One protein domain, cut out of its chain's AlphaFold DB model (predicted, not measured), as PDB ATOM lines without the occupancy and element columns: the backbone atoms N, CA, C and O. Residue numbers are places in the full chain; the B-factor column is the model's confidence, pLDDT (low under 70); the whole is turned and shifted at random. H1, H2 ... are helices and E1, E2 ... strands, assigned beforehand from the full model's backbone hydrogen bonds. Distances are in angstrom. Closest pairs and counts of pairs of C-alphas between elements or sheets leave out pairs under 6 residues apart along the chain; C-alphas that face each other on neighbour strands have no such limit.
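AT A GLANCE: This is residues 306 to 419 of the 896 residues of the protein "TcdB_toxin_midN domain-containing protein" of Cochliobolus heterostrophus (strain C4 / ATCC 48331 / race T) (UniProt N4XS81). One long, twisted antiparallel sheet makes the body, with the single helix H1 lying across E4 over one face. The long hairpin of E4 and E5 runs through the sheet, and its turn and the turn from E5 to E6 lie at opposite ends of the long axis. The printed part has 114 residues with one named helix and seven named strands, in the order E1, E2, H1, E3, E4, E5, E6, E7, and the class is mostly strand. The sheet is branched at E5, with E4 on one side of it and both E6 and E7 on the other. The whole is loose, with a radius of gyration of the C-alphas of 17.5 A, and elongated, with spans of 56 by 35 by 30 A.

IN THESE COORDINATES: The longest strand is E5, residues 380 to 398, 49.6 A from C-alpha 380 at (0.205, 51.375, -31.397) to C-alpha 398 at (-29.673, 16.020, -49.174). E4 is residues 361 to 375, 41.8 A. E3 is residues 347 to 356, 26.6 A, and E2 is residues 315 to 323, 27.2 A. E1, residues 308 to 310, begins at C-alpha 308 (-11.489, 25.793, -34.176). E6 is residues 401 to 404, and E7 is residues 408 to 413, 16.5 A. H1 is residues 324 to 333, 14.4 A.

HOW THE PARTS SIT: E4 and E5, a hairpin, are antiparallel at 170 degrees, with N 364 and O 392 2.8 A apart. E3 bends by 50 degrees at residue 350, E4 by 59 degrees at 371 and E5 by 62 degrees at 385. The pairing of E5 is staggered: E7 pairs with its residues 386 to 391, with N 389 and O 410 at 2.8 A, and E6 with 394 to 398, with N 395 and O 403 at 2.8 A. E3, E4, E5 and E6 form a meander, each strand the antiparallel neighbour of the one before. Between E3 and E4, N 354 and O 363 are 2.9 A apart; between E2 and E3, N 318 and O 353 are 2.9 A apart. E1 is an edge strand, with N 309 and O 317 of E2 2.9 A apart. H1 is on the sheet at a height of 9.3 A, over E4 and across the strands at 87 degrees on the local plane; its closest C-alphas to E4 are those of Phe 327 and Tyr 369, 6.6 A. In H1 every O i to N i+4 pair is within hydrogen-bond range. E1 and E7 are apart.

THE WHOLE: The two C-alphas farthest apart, those of Tyr 377 and Asn 399, are 58.6 A apart. The printed part has no cut. The link from H1 to E3, residues 334 to 346, is long; the other links are tight. The mean pLDDT of the printed part is 88.9, and residues 415 to 419 are under 70.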
ATOM      1  N   LEU A 306      -6.157  30.160 -32.415       95.88
ATOM      2  CA  LEU A 306      -7.396  29.391 -32.273       95.88
ATOM      3  C   LEU A 306      -7.916  28.945 -33.646       95.88
ATOM      4  O   LEU A 306      -8.585  29.707 -34.333       95.88
ATOM      5  N   GLU A 307      -7.659  27.698 -34.027       95.25
ATOM      6  CA  GLU A 307      -8.086  27.158 -35.325       95.25
ATOM      7  C   GLU A 307      -9.561  26.735 -35.346       95.25
ATOM      8  O   GLU A 307     -10.243  26.873 -36.360       95.25
ATOM      9  N   SER A 308     -10.088  26.208 -34.237       96.50
ATOM     10  CA  SER A 308     -11.489  25.793 -34.176       96.50
ATOM     11  C   SER A 308     -12.045  25.734 -32.758       96.50
ATOM     12  O   SER A 308     -11.307  25.592 -31.784       96.50
ATOM     13  N   TYR A 309     -13.371  25.815 -32.646       96.62
ATOM     14  CA  TYR A 309     -14.090  25.466 -31.425       96.62
ATOM     15  C   TYR A 309     -15.394  24.727 -31.748       96.62
ATOM     16  O   TYR A 309     -16.017  24.937 -32.791       96.62
ATOM     17  N   SER A 310     -15.831  23.874 -30.821       96.75
ATOM     18  CA  SER A 310     -17.145  23.229 -30.846       96.75
ATOM     19  C   SER A 310     -17.840  23.455 -29.514       96.75
ATOM     20  O   SER A 310     -17.226  23.318 -28.458       96.75
ATOM     21  N   ASN A 311     -19.130  23.788 -29.551       94.50
ATOM     22  CA  ASN A 311     -19.911  23.984 -28.330       94.50
ATOM     23  C   ASN A 311     -20.494  22.676 -27.760       94.50
ATOM     24  O   ASN A 311     -21.249  22.725 -26.794       94.50
ATOM     25  N   GLY A 312     -20.215  21.522 -28.382       94.44
ATOM     26  CA  GLY A 312     -20.771  20.222 -27.985       94.44
ATOM     27  C   GLY A 312     -22.282  20.061 -28.218       94.44
ATOM     28  O   GLY A 312     -22.842  19.028 -27.868       94.44
ATOM     29  N   LEU A 313     -22.949  21.052 -28.820       94.06
ATOM     30  CA  LEU A 313     -24.397  21.093 -29.076       94.06
ATOM     31  C   LEU A 313     -24.725  21.084 -30.580       94.06
ATOM     32  O   LEU A 313     -25.797  21.532 -30.985       94.06
ATOM     33  N   GLY A 314     -23.801  20.592 -31.410       93.12
ATOM     34  CA  GLY A 314     -23.979  20.493 -32.862       93.12
ATOM     35  C   GLY A 314     -23.572  21.742 -33.646       93.12
ATOM     36  O   GLY A 314     -23.955  21.878 -34.801       93.12
ATOM     37  N   HIS A 315     -22.802  22.652 -33.045       95.50
ATOM     38  CA  HIS A 315     -22.223  23.795 -33.744       95.50
ATOM     39  C   HIS A 315     -20.701  23.758 -33.642       95.50
ATOM     40  O   HIS A 315     -20.143  23.639 -32.543       95.50
ATOM     41  N   SER A 316     -20.036  23.899 -34.782       97.25
ATOM     42  CA  SER A 316     -18.589  24.063 -34.863       97.25
ATOM     43  C   SER A 316     -18.247  25.340 -35.619       97.25
ATOM     44  O   SER A 316     -19.021  25.860 -36.427       97.25
ATOM     45  N   THR A 317     -17.097  25.911 -35.304       97.81
ATOM     46  CA  THR A 317     -16.550  27.049 -36.034       97.81
ATOM     47  C   THR A 317     -15.077  26.803 -36.257       97.81
ATOM     48  O   THR A 317     -14.362  26.499 -35.305       97.81
ATOM     49  N   SER A 318     -14.633  26.941 -37.499       97.62
ATOM     50  CA  SER A 318     -13.222  26.954 -37.862       97.62
ATOM     51  C   SER A 318     -12.801  28.352 -38.295       97.62
ATOM     52  O   SER A 318     -13.597  29.137 -38.821       97.62
ATOM     53  N   VAL A 319     -11.537  28.670 -38.044       97.62
ATOM     54  CA  VAL A 319     -10.923  29.963 -38.312       97.62
ATOM     55  C   VAL A 319      -9.593  29.718 -39.013       97.62
ATOM     56  O   VAL A 319      -8.756  28.959 -38.535       97.62
ATOM     57  N   ALA A 320      -9.395  30.369 -40.156       96.62
ATOM     58  CA  ALA A 320      -8.144  30.327 -40.900       96.62
ATOM     59  C   ALA A 320      -7.448  31.685 -40.843       96.62
ATOM     60  O   ALA A 320      -8.094  32.729 -40.985       96.62
ATOM     61  N   TYR A 321      -6.124  31.671 -40.723       95.69
ATOM     62  CA  TYR A 321      -5.297  32.867 -40.573       95.69
ATOM     63  C   TYR A 321      -4.276  32.991 -41.697       95.69
ATOM     64  O   TYR A 321      -3.830  31.990 -42.254       95.69
ATOM     65  N   ARG A 322      -3.906  34.233 -42.014       94.75
ATOM     66  CA  ARG A 322      -2.779  34.587 -42.890       94.75
ATOM     67  C   ARG A 322      -2.117  35.855 -42.339       94.75
ATOM     68  O   ARG A 322      -2.807  36.657 -41.702       94.75
ATOM     69  N   PRO A 323      -0.817  36.076 -42.574       94.75
ATOM     70  CA  PRO A 323      -0.170  37.314 -42.170       94.75
ATOM     71  C   PRO A 323      -0.603  38.489 -43.062       94.75
ATOM     72  O   PRO A 323      -0.856  38.345 -44.259       94.75
ATOM     73  N   SER A 324      -0.632  39.694 -42.495       95.00
ATOM     74  CA  SER A 324      -0.959  40.941 -43.201       95.00
ATOM     75  C   SER A 324      -0.002  41.257 -44.355       95.00
ATOM     76  O   SER A 324      -0.370  41.970 -45.287       95.00
ATOM     77  N   THR A 325       1.226  40.739 -44.296       94.50
ATOM     78  CA  THR A 325       2.261  40.865 -45.331       94.50
ATOM     79  C   THR A 325       1.834  40.233 -46.652       94.50
ATOM     80  O   THR A 325       2.114  40.803 -47.701       94.50
ATOM     81  N   GLU A 326       1.096  39.119 -46.623       94.31
ATOM     82  CA  GLU A 326       0.576  38.488 -47.840       94.31
ATOM     83  C   GLU A 326      -0.416  39.411 -48.554       94.31
ATOM     84  O   GLU A 326      -0.264  39.658 -49.747       94.31
ATOM     85  N   PHE A 327      -1.358  40.014 -47.822       94.75
ATOM     86  CA  PHE A 327      -2.294  40.991 -48.392       94.75
ATOM     87  C   PHE A 327      -1.577  42.234 -48.933       94.75
ATOM     88  O   PHE A 327      -1.926  42.739 -49.998       94.75
ATOM     89  N   TYR A 328      -0.551  42.718 -48.226       93.69
ATOM     90  CA  TYR A 328       0.277  43.835 -48.679       93.69
ATOM     91  C   TYR A 328       0.982  43.532 -50.012       93.69
ATOM     92  O   TYR A 328       0.962  44.359 -50.926       93.69
ATOM     93  N   LEU A 329       1.576  42.342 -50.142       94.12
ATOM     94  CA  LEU A 329       2.267  41.906 -51.357       94.12
ATOM     95  C   LEU A 329       1.299  41.639 -52.516       94.12
ATOM     96  O   LEU A 329       1.595  42.019 -53.649       94.12
ATOM     97  N   GLU A 330       0.134  41.046 -52.245       95.19
ATOM     98  CA  GLU A 330      -0.933  40.856 -53.235       95.19
ATOM     99  C   GLU A 330      -1.408  42.196 -53.811       95.19
ATOM    100  O   GLU A 330      -1.565  42.333 -55.027       95.19
ATOM    101  N   ASP A 331      -1.593  43.209 -52.963       93.62
ATOM    102  CA  ASP A 331      -2.022  44.532 -53.407       93.62
ATOM    103  C   ASP A 331      -0.910  45.279 -54.168       93.62
ATOM    104  O   ASP A 331      -1.207  45.940 -55.164       93.62
ATOM    105  N   ILE A 332       0.371  45.100 -53.811       93.75
ATOM    106  CA  ILE A 332       1.500  45.568 -54.642       93.75
ATOM    107  C   ILE A 332       1.466  44.911 -56.025       93.75
ATOM    108  O   ILE A 332       1.530  45.614 -57.035       93.75
ATOM    109  N   ALA A 333       1.355  43.581 -56.082       95.44
ATOM    110  CA  ALA A 333       1.335  42.831 -57.335       95.44
ATOM    111  C   ALA A 333       0.136  43.219 -58.216       95.44
ATOM    112  O   ALA A 333       0.243  43.254 -59.440       95.44
ATOM    113  N   ALA A 334      -0.990  43.578 -57.596       93.75
ATOM    114  CA  ALA A 334      -2.184  44.077 -58.268       93.75
ATOM    115  C   ALA A 334      -2.133  45.579 -58.627       93.75
ATOM    116  O   ALA A 334      -3.146  46.129 -59.065       93.75
ATOM    117  N   GLY A 335      -0.996  46.260 -58.432       93.44
ATOM    118  CA  GLY A 335      -0.818  47.677 -58.764       93.44
ATOM    119  C   GLY A 335      -1.532  48.652 -57.819       93.44
ATOM    120  O   GLY A 335      -1.787  49.794 -58.192       93.44
ATOM    121  N   ARG A 336      -1.871  48.216 -56.601       89.56
ATOM    122  CA  ARG A 336      -2.563  48.993 -55.559       89.56
ATOM    123  C   ARG A 336      -1.779  48.956 -54.237       89.56
ATOM    124  O   ARG A 336      -2.290  48.436 -53.249       89.56
ATOM    125  N   PRO A 337      -0.534  49.459 -54.194       89.94
ATOM    126  CA  PRO A 337       0.283  49.399 -52.985       89.94
ATOM    127  C   PRO A 337      -0.405  50.111 -51.814       89.94
ATOM    128  O   PRO A 337      -1.039  51.152 -52.002       89.94
ATOM    129  N   TRP A 338      -0.249  49.575 -50.602       88.88
ATOM    130  CA  TRP A 338      -0.824  50.208 -49.415       88.88
ATOM    131  C   TRP A 338      -0.223  51.592 -49.170       88.88
ATOM    132  O   TRP A 338       0.981  51.802 -49.349       88.88
ATOM    133  N   THR A 339      -1.061  52.525 -48.716       83.69
ATOM    134  CA  THR A 339      -0.648  53.903 -48.402       83.69
ATOM    135  C   THR A 339       0.249  53.957 -47.165       83.69
ATOM    136  O   THR A 339       1.188  54.749 -47.104       83.69
ATOM    137  N   THR A 340      -0.010  53.081 -46.198       79.31
ATOM    138  CA  THR A 340       0.770  52.913 -44.970       79.31
ATOM    139  C   THR A 340       1.364  51.509 -44.909       79.31
ATOM    140  O   THR A 340       0.845  50.567 -45.511       79.31
ATOM    141  N   LYS A 341       2.476  51.360 -44.185       79.88
ATOM    142  CA  LYS A 341       3.140  50.069 -43.972       79.88
ATOM    143  C   LYS A 341       3.104  49.707 -42.498       79.88
ATOM    144  O   LYS A 341       3.249  50.579 -41.644       79.88
ATOM    145  N   LEU A 342       2.956  48.418 -42.222       89.50
ATOM    146  CA  LEU A 342       3.113  47.883 -40.877       89.50
ATOM    147  C   LEU A 342       4.588  47.532 -40.636       89.50
ATOM    148  O   LEU A 342       5.204  46.937 -41.522       89.50
ATOM    149  N   PRO A 343       5.160  47.883 -39.469       91.12
ATOM    150  CA  PRO A 343       6.547  47.550 -39.147       91.12
ATOM    151  C   PRO A 343       6.745  46.069 -38.782       91.12
ATOM    152  O   PRO A 343       7.880  45.610 -38.714       91.12
ATOM    153  N   PHE A 344       5.661  45.319 -38.566       89.50
ATOM    154  CA  PHE A 344       5.672  43.890 -38.253       89.50
ATOM    155  C   PHE A 344       4.460  43.175 -38.881       89.50
ATOM    156  O   PHE A 344       3.439  43.819 -39.150       89.50
ATOM    157  N   PRO A 345       4.536  41.850 -39.116       92.38
ATOM    158  CA  PRO A 345       3.400  41.061 -39.580       92.38
ATOM    159  C   PRO A 345       2.298  40.967 -38.523       92.38
ATOM    160  O   PRO A 345       2.556  40.640 -37.366       92.38
ATOM    161  N   VAL A 346       1.051  41.181 -38.936       94.62
ATOM    162  CA  VAL A 346      -0.135  40.963 -38.099       94.62
ATOM    163  C   VAL A 346      -0.864  39.723 -38.605       94.62
ATOM    164  O   VAL A 346      -1.206  39.657 -39.783       94.62
ATOM    165  N   GLN A 347      -1.118  38.742 -37.736       94.62
ATOM    166  CA  GLN A 347      -1.936  37.578 -38.094       94.62
ATOM    167  C   GLN A 347      -3.404  37.986 -38.148       94.62
ATOM    168  O   GLN A 347      -3.964  38.422 -37.142       94.62
ATOM    169  N   VAL A 348      -4.027  37.849 -39.314       96.12
ATOM    170  CA  VAL A 348      -5.417  38.252 -39.531       96.12
ATOM    171  C   VAL A 348      -6.291  37.057 -39.884       96.12
ATOM    172  O   VAL A 348      -5.851  36.113 -40.544       96.12
ATOM    173  N   VAL A 349      -7.546  37.101 -39.440       97.56
ATOM    174  CA  VAL A 349      -8.552  36.084 -39.758       97.56
ATOM    175  C   VAL A 349      -8.950  36.231 -41.215       97.56
ATOM    176  O   VAL A 349      -9.500  37.243 -41.609       97.56
ATOM    177  N   THR A 350      -8.725  35.215 -42.028       96.88
ATOM    178  CA  THR A 350      -9.035  35.271 -43.465       96.88
ATOM    179  C   THR A 350     -10.297  34.532 -43.823       96.88
ATOM    180  O   THR A 350     -10.947  34.856 -44.815       96.88
ATOM    181  N   THR A 351     -10.656  33.526 -43.035       97.50
ATOM    182  CA  THR A 351     -11.882  32.766 -43.223       97.50
ATOM    183  C   THR A 351     -12.418  32.332 -41.874       97.50
ATOM    184  O   THR A 351     -11.662  31.855 -41.033       97.50
ATOM    185  N   THR A 352     -13.725  32.460 -41.690       98.00
ATOM    186  CA  THR A 352     -14.461  31.774 -40.629       98.00
ATOM    187  C   THR A 352     -15.515  30.897 -41.274       98.00
ATOM    188  O   THR A 352     -16.316  31.388 -42.074       98.00
ATOM    189  N   GLU A 353     -15.544  29.621 -40.923       97.50
ATOM    190  CA  GLU A 353     -16.606  28.716 -41.340       97.50
ATOM    191  C   GLU A 353     -17.373  28.251 -40.112       97.50
ATOM    192  O   GLU A 353     -16.823  27.621 -39.216       97.50
ATOM    193  N   ILE A 354     -18.659  28.569 -40.076       97.06
ATOM    194  CA  ILE A 354     -19.581  28.101 -39.054       97.06
ATOM    195  C   ILE A 354     -20.361  26.929 -39.637       97.06
ATOM    196  O   ILE A 354     -21.012  27.103 -40.669       97.06
ATOM    197  N   LYS A 355     -20.337  25.766 -38.982       96.56
ATOM    198  CA  LYS A 355     -21.114  24.590 -39.391       96.56
ATOM    199  C   LYS A 355     -22.166  24.236 -38.356       96.56
ATOM    200  O   LYS A 355     -21.897  24.148 -37.159       96.56
ATOM    201  N   ASP A 356     -23.366  24.002 -38.862       95.38
ATOM    202  CA  ASP A 356     -24.405  23.258 -38.171       95.38
ATOM    203  C   ASP A 356     -24.160  21.773 -38.462       95.38
ATOM    204  O   ASP A 356     -24.440  21.300 -39.562       95.38
ATOM    205  N   GLU A 357     -23.608  21.048 -37.494       94.38
ATOM    206  CA  GLU A 357     -23.284  19.620 -37.616       94.38
ATOM    207  C   GLU A 357     -24.545  18.739 -37.663       94.38
ATOM    208  O   GLU A 357     -24.475  17.575 -38.051       94.38
ATOM    209  N   ILE A 358     -25.710  19.273 -37.274       92.56
ATOM    210  CA  ILE A 358     -26.981  18.537 -37.274       92.56
ATOM    211  C   ILE A 358     -27.589  18.561 -38.676       92.56
ATOM    212  O   ILE A 358     -27.995  17.525 -39.200       92.56
ATOM    213  N   LEU A 359     -27.671  19.744 -39.287       91.75
ATOM    214  CA  LEU A 359     -28.256  19.915 -40.619       91.75
ATOM    215  C   LEU A 359     -27.220  19.773 -41.746       91.75
ATOM    216  O   LEU A 359     -27.590  19.537 -42.895       91.75
ATOM    217  N   GLY A 360     -25.929  19.910 -41.444       90.94
ATOM    218  CA  GLY A 360     -24.847  19.974 -42.430       90.94
ATOM    219  C   GLY A 360     -24.776  21.310 -43.180       90.94
ATOM    220  O   GLY A 360     -24.129  21.399 -44.220       90.94
ATOM    221  N   ASN A 361     -25.463  22.347 -42.689       94.38
ATOM    222  CA  ASN A 361     -25.405  23.686 -43.273       94.38
ATOM    223  C   ASN A 361     -24.109  24.384 -42.858       94.38
ATOM    224  O   ASN A 361     -23.648  24.209 -41.729       94.38
ATOM    225  N   SER A 362     -23.571  25.246 -43.719       94.44
ATOM    226  CA  SER A 362     -22.426  26.080 -43.360       94.44
ATOM    227  C   SER A 362     -22.590  27.542 -43.755       94.44
ATOM    228  O   SER A 362     -23.286  27.900 -44.709       94.44
ATOM    229  N   ARG A 363     -21.952  28.415 -42.981       96.31
ATOM    230  CA  ARG A 363     -21.811  29.843 -43.255       96.31
ATOM    231  C   ARG A 363     -20.324  30.152 -43.320       96.31
ATOM    232  O   ARG A 363     -19.625  30.051 -42.318       96.31
ATOM    233  N   LEU A 364     -19.864  30.514 -44.508       96.00
ATOM    234  CA  LEU A 364     -18.479  30.838 -44.804       96.00
ATOM    235  C   LEU A 364     -18.341  32.353 -44.950       96.00
ATOM    236  O   LEU A 364     -18.928  32.934 -45.860       96.00
ATOM    237  N   CYS A 365     -17.534  32.980 -44.104       97.06
ATOM    238  CA  CYS A 365     -17.139  34.379 -44.256       97.06
ATOM    239  C   CYS A 365     -15.657  34.441 -44.609       97.06
ATOM    240  O   CYS A 365     -14.845  33.798 -43.951       97.06
ATOM    241  N   LYS A 366     -15.306  35.215 -45.635       97.62
ATOM    242  CA  LYS A 366     -13.927  35.512 -46.031       97.62
ATOM    243  C   LYS A 366     -13.634  36.988 -45.833       97.62
ATOM    244  O   LYS A 366     -14.503  37.812 -46.110       97.62
ATOM    245  N   TYR A 367     -12.413  37.300 -45.423       97.50
ATOM    246  CA  TYR A 367     -11.975  38.660 -45.136       97.50
ATOM    247  C   TYR A 367     -10.755  39.035 -45.976       97.50
ATOM    248  O   TYR A 367      -9.815  38.248 -46.106       97.50
ATOM    249  N   THR A 368     -10.764  40.260 -46.496       95.62
ATOM    250  CA  THR A 368      -9.627  40.891 -47.172       95.62
ATOM    251  C   THR A 368      -9.314  42.211 -46.483       95.62
ATOM    252  O   THR A 368     -10.205  43.038 -46.295       95.62
ATOM    253  N   TYR A 369      -8.049  42.423 -46.132       94.00
ATOM    254  CA  TYR A 369      -7.589  43.591 -45.378       94.00
ATOM    255  C   TYR A 369      -6.732  44.500 -46.248       94.00
ATOM    256  O   TYR A 369      -5.953  44.011 -47.066       94.00
ATOM    257  N   ARG A 370      -6.845  45.818 -46.054       89.75
ATOM    258  CA  ARG A 370      -6.027  46.807 -46.773       89.75
ATOM    259  C   ARG A 370      -5.612  47.963 -45.875       89.75
ATOM    260  O   ARG A 370      -6.317  48.290 -44.921       89.75
ATOM    261  N   ASN A 371      -4.495  48.602 -46.234       86.44
ATOM    262  CA  ASN A 371      -3.967  49.806 -45.583       86.44
ATOM    263  C   ASN A 371      -3.862  49.653 -44.054       86.44
ATOM    264  O   ASN A 371      -4.528  50.346 -43.285       86.44
ATOM    265  N   GLY A 372      -3.029  48.707 -43.610       88.31
ATOM    266  CA  GLY A 372      -2.692  48.565 -42.193       88.31
ATOM    267  C   GLY A 372      -1.953  49.799 -41.672       88.31
ATOM    268  O   GLY A 372      -0.978  50.246 -42.282       88.31
ATOM    269  N   CYS A 373      -2.406  50.345 -40.545       85.25
ATOM    270  CA  CYS A 373      -1.893  51.579 -39.959       85.25
ATOM    271  C   CYS A 373      -1.238  51.329 -38.592       85.25
ATOM    272  O   CYS A 373      -1.823  50.696 -37.710       85.25
ATOM    273  N   TYR A 374      -0.027  51.857 -38.410       87.38
ATOM    274  CA  TYR A 374       0.702  51.839 -37.142       87.38
ATOM    275  C   TYR A 374       1.095  53.268 -36.749       87.38
ATOM    276  O   TYR A 374       1.807  53.958 -37.489       87.38
ATOM    277  N   ASP A 375       0.627  53.717 -35.585       84.25
ATOM    278  CA  ASP A 375       1.014  54.992 -34.988       84.25
ATOM    279  C   ASP A 375       2.358  54.817 -34.273       84.25
ATOM    280  O   ASP A 375       2.448  54.231 -33.193       84.25
ATOM    281  N   HIS A 376       3.417  55.344 -34.885       85.19
ATOM    282  CA  HIS A 376       4.781  55.241 -34.370       85.19
ATOM    283  C   HIS A 376       5.021  56.113 -33.133       85.19
ATOM    284  O   HIS A 376       5.878  55.782 -32.320       85.19
ATOM    285  N   TYR A 377       4.272  57.208 -32.961       83.50
ATOM    286  CA  TYR A 377       4.429  58.080 -31.796       83.50
ATOM    287  C   TYR A 377       3.831  57.445 -30.546       83.50
ATOM    288  O   TYR A 377       4.377  57.601 -29.456       83.50
ATOM    289  N   LYS A 378       2.723  56.717 -30.711       85.44
ATOM    290  CA  LYS A 378       2.073  55.970 -29.626       85.44
ATOM    291  C   LYS A 378       2.552  54.527 -29.501       85.44
ATOM    292  O   LYS A 378       2.173  53.864 -28.545       85.44
ATOM    293  N   SER A 379       3.358  54.048 -30.449       86.88
ATOM    294  CA  SER A 379       3.726  52.635 -30.589       86.88
ATOM    295  C   SER A 379       2.500  51.714 -30.573       86.88
ATOM    296  O   SER A 379       2.418  50.767 -29.797       86.88
ATOM    297  N   GLN A 380       1.508  52.034 -31.410       88.38
ATOM    298  CA  GLN A 380       0.205  51.375 -31.397       88.38
ATOM    299  C   GLN A 380      -0.250  50.984 -32.804       88.38
ATOM    300  O   GLN A 380      -0.282  51.801 -33.723       88.38
ATOM    301  N   PHE A 381      -0.691  49.737 -32.958       89.00
ATOM    302  CA  PHE A 381      -1.425  49.314 -34.146       89.00
ATOM    303  C   PHE A 381      -2.837  49.917 -34.133       89.00
ATOM    304  O   PHE A 381      -3.625  49.643 -33.229       89.00
ATOM    305  N   ALA A 382      -3.148  50.748 -35.130       84.31
ATOM    306  CA  ALA A 382      -4.412  51.481 -35.225       84.31
ATOM    307  C   ALA A 382      -5.515  50.702 -35.967       84.31
ATOM    308  O   ALA A 382      -6.668  51.130 -35.970       84.31
ATOM    309  N   GLY A 383      -5.175  49.570 -36.591       88.75
ATOM    310  CA  GLY A 383      -6.096  48.753 -37.381       88.75
ATOM    311  C   GLY A 383      -5.845  48.836 -38.888       88.75
ATOM    312  O   GLY A 383      -4.800  49.301 -39.347       88.75
ATOM    313  N   PHE A 384      -6.818  48.355 -39.659       89.44
ATOM    314  CA  PHE A 384      -6.845  48.433 -41.120       89.44
ATOM    315  C   PHE A 384      -7.871  49.478 -41.554       89.44
ATOM    316  O   PHE A 384      -8.986  49.488 -41.037       89.44
ATOM    317  N   GLU A 385      -7.520  50.327 -42.522       86.06
ATOM    318  CA  GLU A 385      -8.454  51.323 -43.071       86.06
ATOM    319  C   GLU A 385      -9.661  50.652 -43.731       86.06
ATOM    320  O   GLU A 385     -10.772  51.175 -43.677       86.06
ATOM    321  N   MET A 386      -9.461  49.495 -44.366       86.31
ATOM    322  CA  MET A 386     -10.523  48.794 -45.076       86.31
ATOM    323  C   MET A 386     -10.511  47.300 -44.791       86.31
ATOM    324  O   MET A 386      -9.467  46.644 -44.849       86.31
ATOM    325  N   VAL A 387     -11.713  46.770 -44.569       92.19
ATOM    326  CA  VAL A 387     -11.983  45.334 -44.504       92.19
ATOM    327  C   VAL A 387     -13.116  45.010 -45.472       92.19
ATOM    328  O   VAL A 387     -14.207  45.574 -45.388       92.19
ATOM    329  N   GLU A 388     -12.850  44.110 -46.414       92.56
ATOM    330  CA  GLU A 388     -13.865  43.530 -47.291       92.56
ATOM    331  C   GLU A 388     -14.279  42.175 -46.710       92.56
ATOM    332  O   GLU A 388     -13.431  41.315 -46.482       92.56
ATOM    333  N   GLN A 389     -15.574  41.978 -46.478       93.94
ATOM    334  CA  GLN A 389     -16.148  40.728 -45.996       93.94
ATOM    335  C   GLN A 389     -17.035  40.128 -47.085       93.94
ATOM    336  O   GLN A 389     -18.016  40.743 -47.502       93.94
ATOM    337  N   VAL A 390     -16.710  38.914 -47.525       93.94
ATOM    338  CA  VAL A 390     -17.547  38.119 -48.430       93.94
ATOM    339  C   VAL A 390     -18.167  36.980 -47.647       93.94
ATOM    340  O   VAL A 390     -17.467  36.089 -47.172       93.94
ATOM    341  N   GLU A 391     -19.485  36.980 -47.541       94.25
ATOM    342  CA  GLU A 391     -20.242  35.953 -46.844       94.25
ATOM    343  C   GLU A 391     -21.015  35.078 -47.827       94.25
ATOM    344  O   GLU A 391     -21.713  35.580 -48.704       94.25
ATOM    345  N   ARG A 392     -20.939  33.758 -47.646       92.12
ATOM    346  CA  ARG A 392     -21.702  32.767 -48.402       92.12
ATOM    347  C   ARG A 392     -22.318  31.745 -47.455       92.12
ATOM    348  O   ARG A 392     -21.634  31.199 -46.596       92.12
ATOM    349  N   GLN A 393     -23.590  31.427 -47.669       93.62
ATOM    350  CA  GLN A 393     -24.264  30.344 -46.961       93.62
ATOM    351  C   GLN A 393     -24.451  29.142 -47.889       93.62
ATOM    352  O   GLN A 393     -24.904  29.292 -49.025       93.62
ATOM    353  N   LEU A 394     -24.104  27.956 -47.397       91.88
ATOM    354  CA  LEU A 394     -24.322  26.674 -48.051       91.88
ATOM    355  C   LEU A 394     -25.375  25.900 -47.256       91.88
ATOM    356  O   LEU A 394     -25.219  25.656 -46.060       91.88
ATOM    357  N   LEU A 395     -26.465  25.546 -47.924       92.56
ATOM    358  CA  LEU A 395     -27.531  24.728 -47.369       92.56
ATOM    359  C   LEU A 395     -27.365  23.298 -47.861       92.56
ATOM    360  O   LEU A 395     -27.263  23.072 -49.065       92.56
ATOM    361  N   ASN A 396     -27.374  22.336 -46.953       91.19
ATOM    362  CA  ASN A 396     -27.457  20.932 -47.316       91.19
ATOM    363  C   ASN A 396     -28.884  20.629 -47.792       91.19
ATOM    364  O   ASN A 396     -29.846  20.844 -47.052       91.19
ATOM    365  N   ILE A 397     -29.027  20.151 -49.029       89.69
ATOM    366  CA  ILE A 397     -30.330  19.806 -49.622       89.69
ATOM    367  C   ILE A 397     -30.556  18.287 -49.707       89.69
ATOM    368  O   ILE A 397     -31.600  17.849 -50.187       89.69
ATOM    369  N   GLY A 398     -29.626  17.484 -49.172       81.81
ATOM    370  CA  GLY A 398     -29.673  16.020 -49.174       81.81
ATOM    371  C   GLY A 398     -28.867  15.388 -50.315       81.81
ATOM    372  O   GLY A 398     -28.392  16.072 -51.213       81.81
ATOM    373  N   ASN A 399     -28.675  14.063 -50.266       80.56
ATOM    374  CA  ASN A 399     -27.950  13.270 -51.279       80.56
ATOM    375  C   ASN A 399     -26.500  13.717 -51.572       80.56
ATOM    376  O   ASN A 399     -25.956  13.396 -52.626       80.56
ATOM    377  N   GLY A 400     -25.861  14.431 -50.638       77.81
ATOM    378  CA  GLY A 400     -24.521  14.996 -50.832       77.81
ATOM    379  C   GLY A 400     -24.502  16.286 -51.658       77.81
ATOM    380  O   GLY A 400     -23.423  16.776 -51.981       77.81
ATOM    381  N   GLU A 401     -25.667  16.850 -51.983       84.31
ATOM    382  CA  GLU A 401     -25.787  18.112 -52.703       84.31
ATOM    383  C   GLU A 401     -25.963  19.295 -51.743       84.31
ATOM    384  O   GLU A 401     -26.638  19.219 -50.711       84.31
ATOM    385  N   THR A 402     -25.375  20.433 -52.116       87.50
ATOM    386  CA  THR A 402     -25.492  21.692 -51.373       87.50
ATOM    387  C   THR A 402     -26.011  22.805 -52.271       87.50
ATOM    388  O   THR A 402     -25.512  22.992 -53.381       87.50
ATOM    389  N   TYR A 403     -26.949  23.601 -51.767       88.69
ATOM    390  CA  TYR A 403     -27.425  24.820 -52.406       88.69
ATOM    391  C   TYR A 403     -26.725  26.048 -51.817       88.69
ATOM    392  O   TYR A 403     -26.810  26.314 -50.618       88.69
ATOM    393  N   GLY A 404     -26.035  26.816 -52.659       85.94
ATOM    394  CA  GLY A 404     -25.382  28.055 -52.244       85.94
ATOM    395  C   GLY A 404     -26.300  29.263 -52.395       85.94
ATOM    396  O   GLY A 404     -26.714  29.582 -53.506       85.94
ATOM    397  N   ILE A 405     -26.548  29.978 -51.301       85.00
ATOM    398  CA  ILE A 405     -27.176  31.303 -51.349       85.00
ATOM    399  C   ILE A 405     -26.178  32.287 -51.992       85.00
ATOM    400  O   ILE A 405     -24.971  32.156 -51.744       85.00
ATOM    401  N   PRO A 406     -26.635  33.254 -52.817       85.88
ATOM    402  CA  PRO A 406     -25.771  34.296 -53.365       85.88
ATOM    403  C   PRO A 406     -24.929  34.970 -52.282       85.88
ATOM    404  O   PRO A 406     -25.422  35.255 -51.189       85.88
ATOM    405  N   ALA A 407     -23.653  35.200 -52.588       84.31
ATOM    406  CA  ALA A 407     -22.737  35.792 -51.629       84.31
ATOM    407  C   ALA A 407     -23.068  37.273 -51.389       84.31
ATOM    408  O   ALA A 407     -23.384  38.004 -52.328       84.31
ATOM    409  N   SER A 408     -22.963  37.713 -50.139       87.31
ATOM    410  CA  SER A 408     -23.004  39.127 -49.766       87.31
ATOM    411  C   SER A 408     -21.578  39.660 -49.667       87.31
ATOM    412  O   SER A 408     -20.706  38.984 -49.124       87.31
ATOM    413  N   LEU A 409     -21.335  40.857 -50.200       87.44
ATOM    414  CA  LEU A 409     -20.075  41.582 -50.059       87.44
ATOM    415  C   LEU A 409     -20.338  42.865 -49.273       87.44
ATOM    416  O   LEU A 409     -21.108  43.711 -49.721       87.44
ATOM    417  N   VAL A 410     -19.648  43.021 -48.148       84.62
ATOM    418  CA  VAL A 410     -19.632  44.247 -47.346       84.62
ATOM    419  C   VAL A 410     -18.227  44.828 -47.398       84.62
ATOM    420  O   VAL A 410     -17.249  44.111 -47.192       84.62
ATOM    421  N   LYS A 411     -18.106  46.124 -47.690       84.62
ATOM    422  CA  LYS A 411     -16.832  46.849 -47.624       84.62
ATOM    423  C   LYS A 411     -16.929  47.905 -46.540       84.62
ATOM    424  O   LYS A 411     -17.638  48.891 -46.708       84.62
ATOM    425  N   SER A 412     -16.202  47.707 -45.452       79.69
ATOM    426  CA  SER A 412     -16.153  48.659 -44.347       79.69
ATOM    427  C   SER A 412     -14.894  49.504 -44.467       79.69
ATOM    428  O   SER A 412     -13.800  48.961 -44.626       79.69
ATOM    429  N   ARG A 413     -15.054  50.829 -44.400       79.31
ATOM    430  CA  ARG A 413     -13.945  51.780 -44.284       79.31
ATOM    431  C   ARG A 413     -13.966  52.418 -42.905       79.31
ATOM    432  O   ARG A 413     -14.982  52.977 -42.501       79.31
ATOM    433  N   PHE A 414     -12.842  52.358 -42.214       72.25
ATOM    434  CA  PHE A 414     -12.671  52.880 -40.871       72.25
ATOM    435  C   PHE A 414     -11.866  54.179 -40.945       72.25
ATOM    436  O   PHE A 414     -10.656  54.161 -41.144       72.25
ATOM    437  N   ASN A 415     -12.557  55.310 -40.782       60.72
ATOM    438  CA  ASN A 415     -11.966  56.643 -40.638       60.72
ATOM    439  C   ASN A 415     -12.337  57.229 -39.265       60.72
ATOM    440  O   ASN A 415     -13.252  56.752 -38.599       60.72
ATOM    441  N   HIS A 416     -11.652  58.290 -38.828       42.16
ATOM    442  CA  HIS A 416     -12.063  59.074 -37.657       42.16
ATOM    443  C   HIS A 416     -13.348  59.874 -37.956       42.16
ATOM    444  O   HIS A 416     -13.292  61.070 -38.238       42.16
ATOM    445  N   THR A 417     -14.516  59.237 -37.920       34.88
ATOM    446  CA  THR A 417     -15.809  59.909 -38.124       34.88
ATOM    447  C   THR A 417     -16.350  60.427 -36.791       34.88
ATOM    448  O   THR A 417     -16.673  59.652 -35.899       34.88
ATOM    449  N   LYS A 418     -16.432  61.760 -36.644       29.66
ATOM    450  CA  LYS A 418     -16.923  62.437 -35.427       29.66
ATOM    451  C   LYS A 418     -18.438  62.678 -35.381       29.66
ATOM    452  O   LYS A 418     -18.909  63.044 -34.319       29.66
ATOM    453  N   ASN A 419     -19.192  62.462 -36.466       29.34
ATOM    454  CA  ASN A 419     -20.645  62.690 -36.512       29.34
ATOM    455  C   ASN A 419     -21.359  61.622 -37.360       29.34
ATOM    456  O   ASN A 419     -20.880  61.270 -38.438       29.34
TER     457      ASN A 419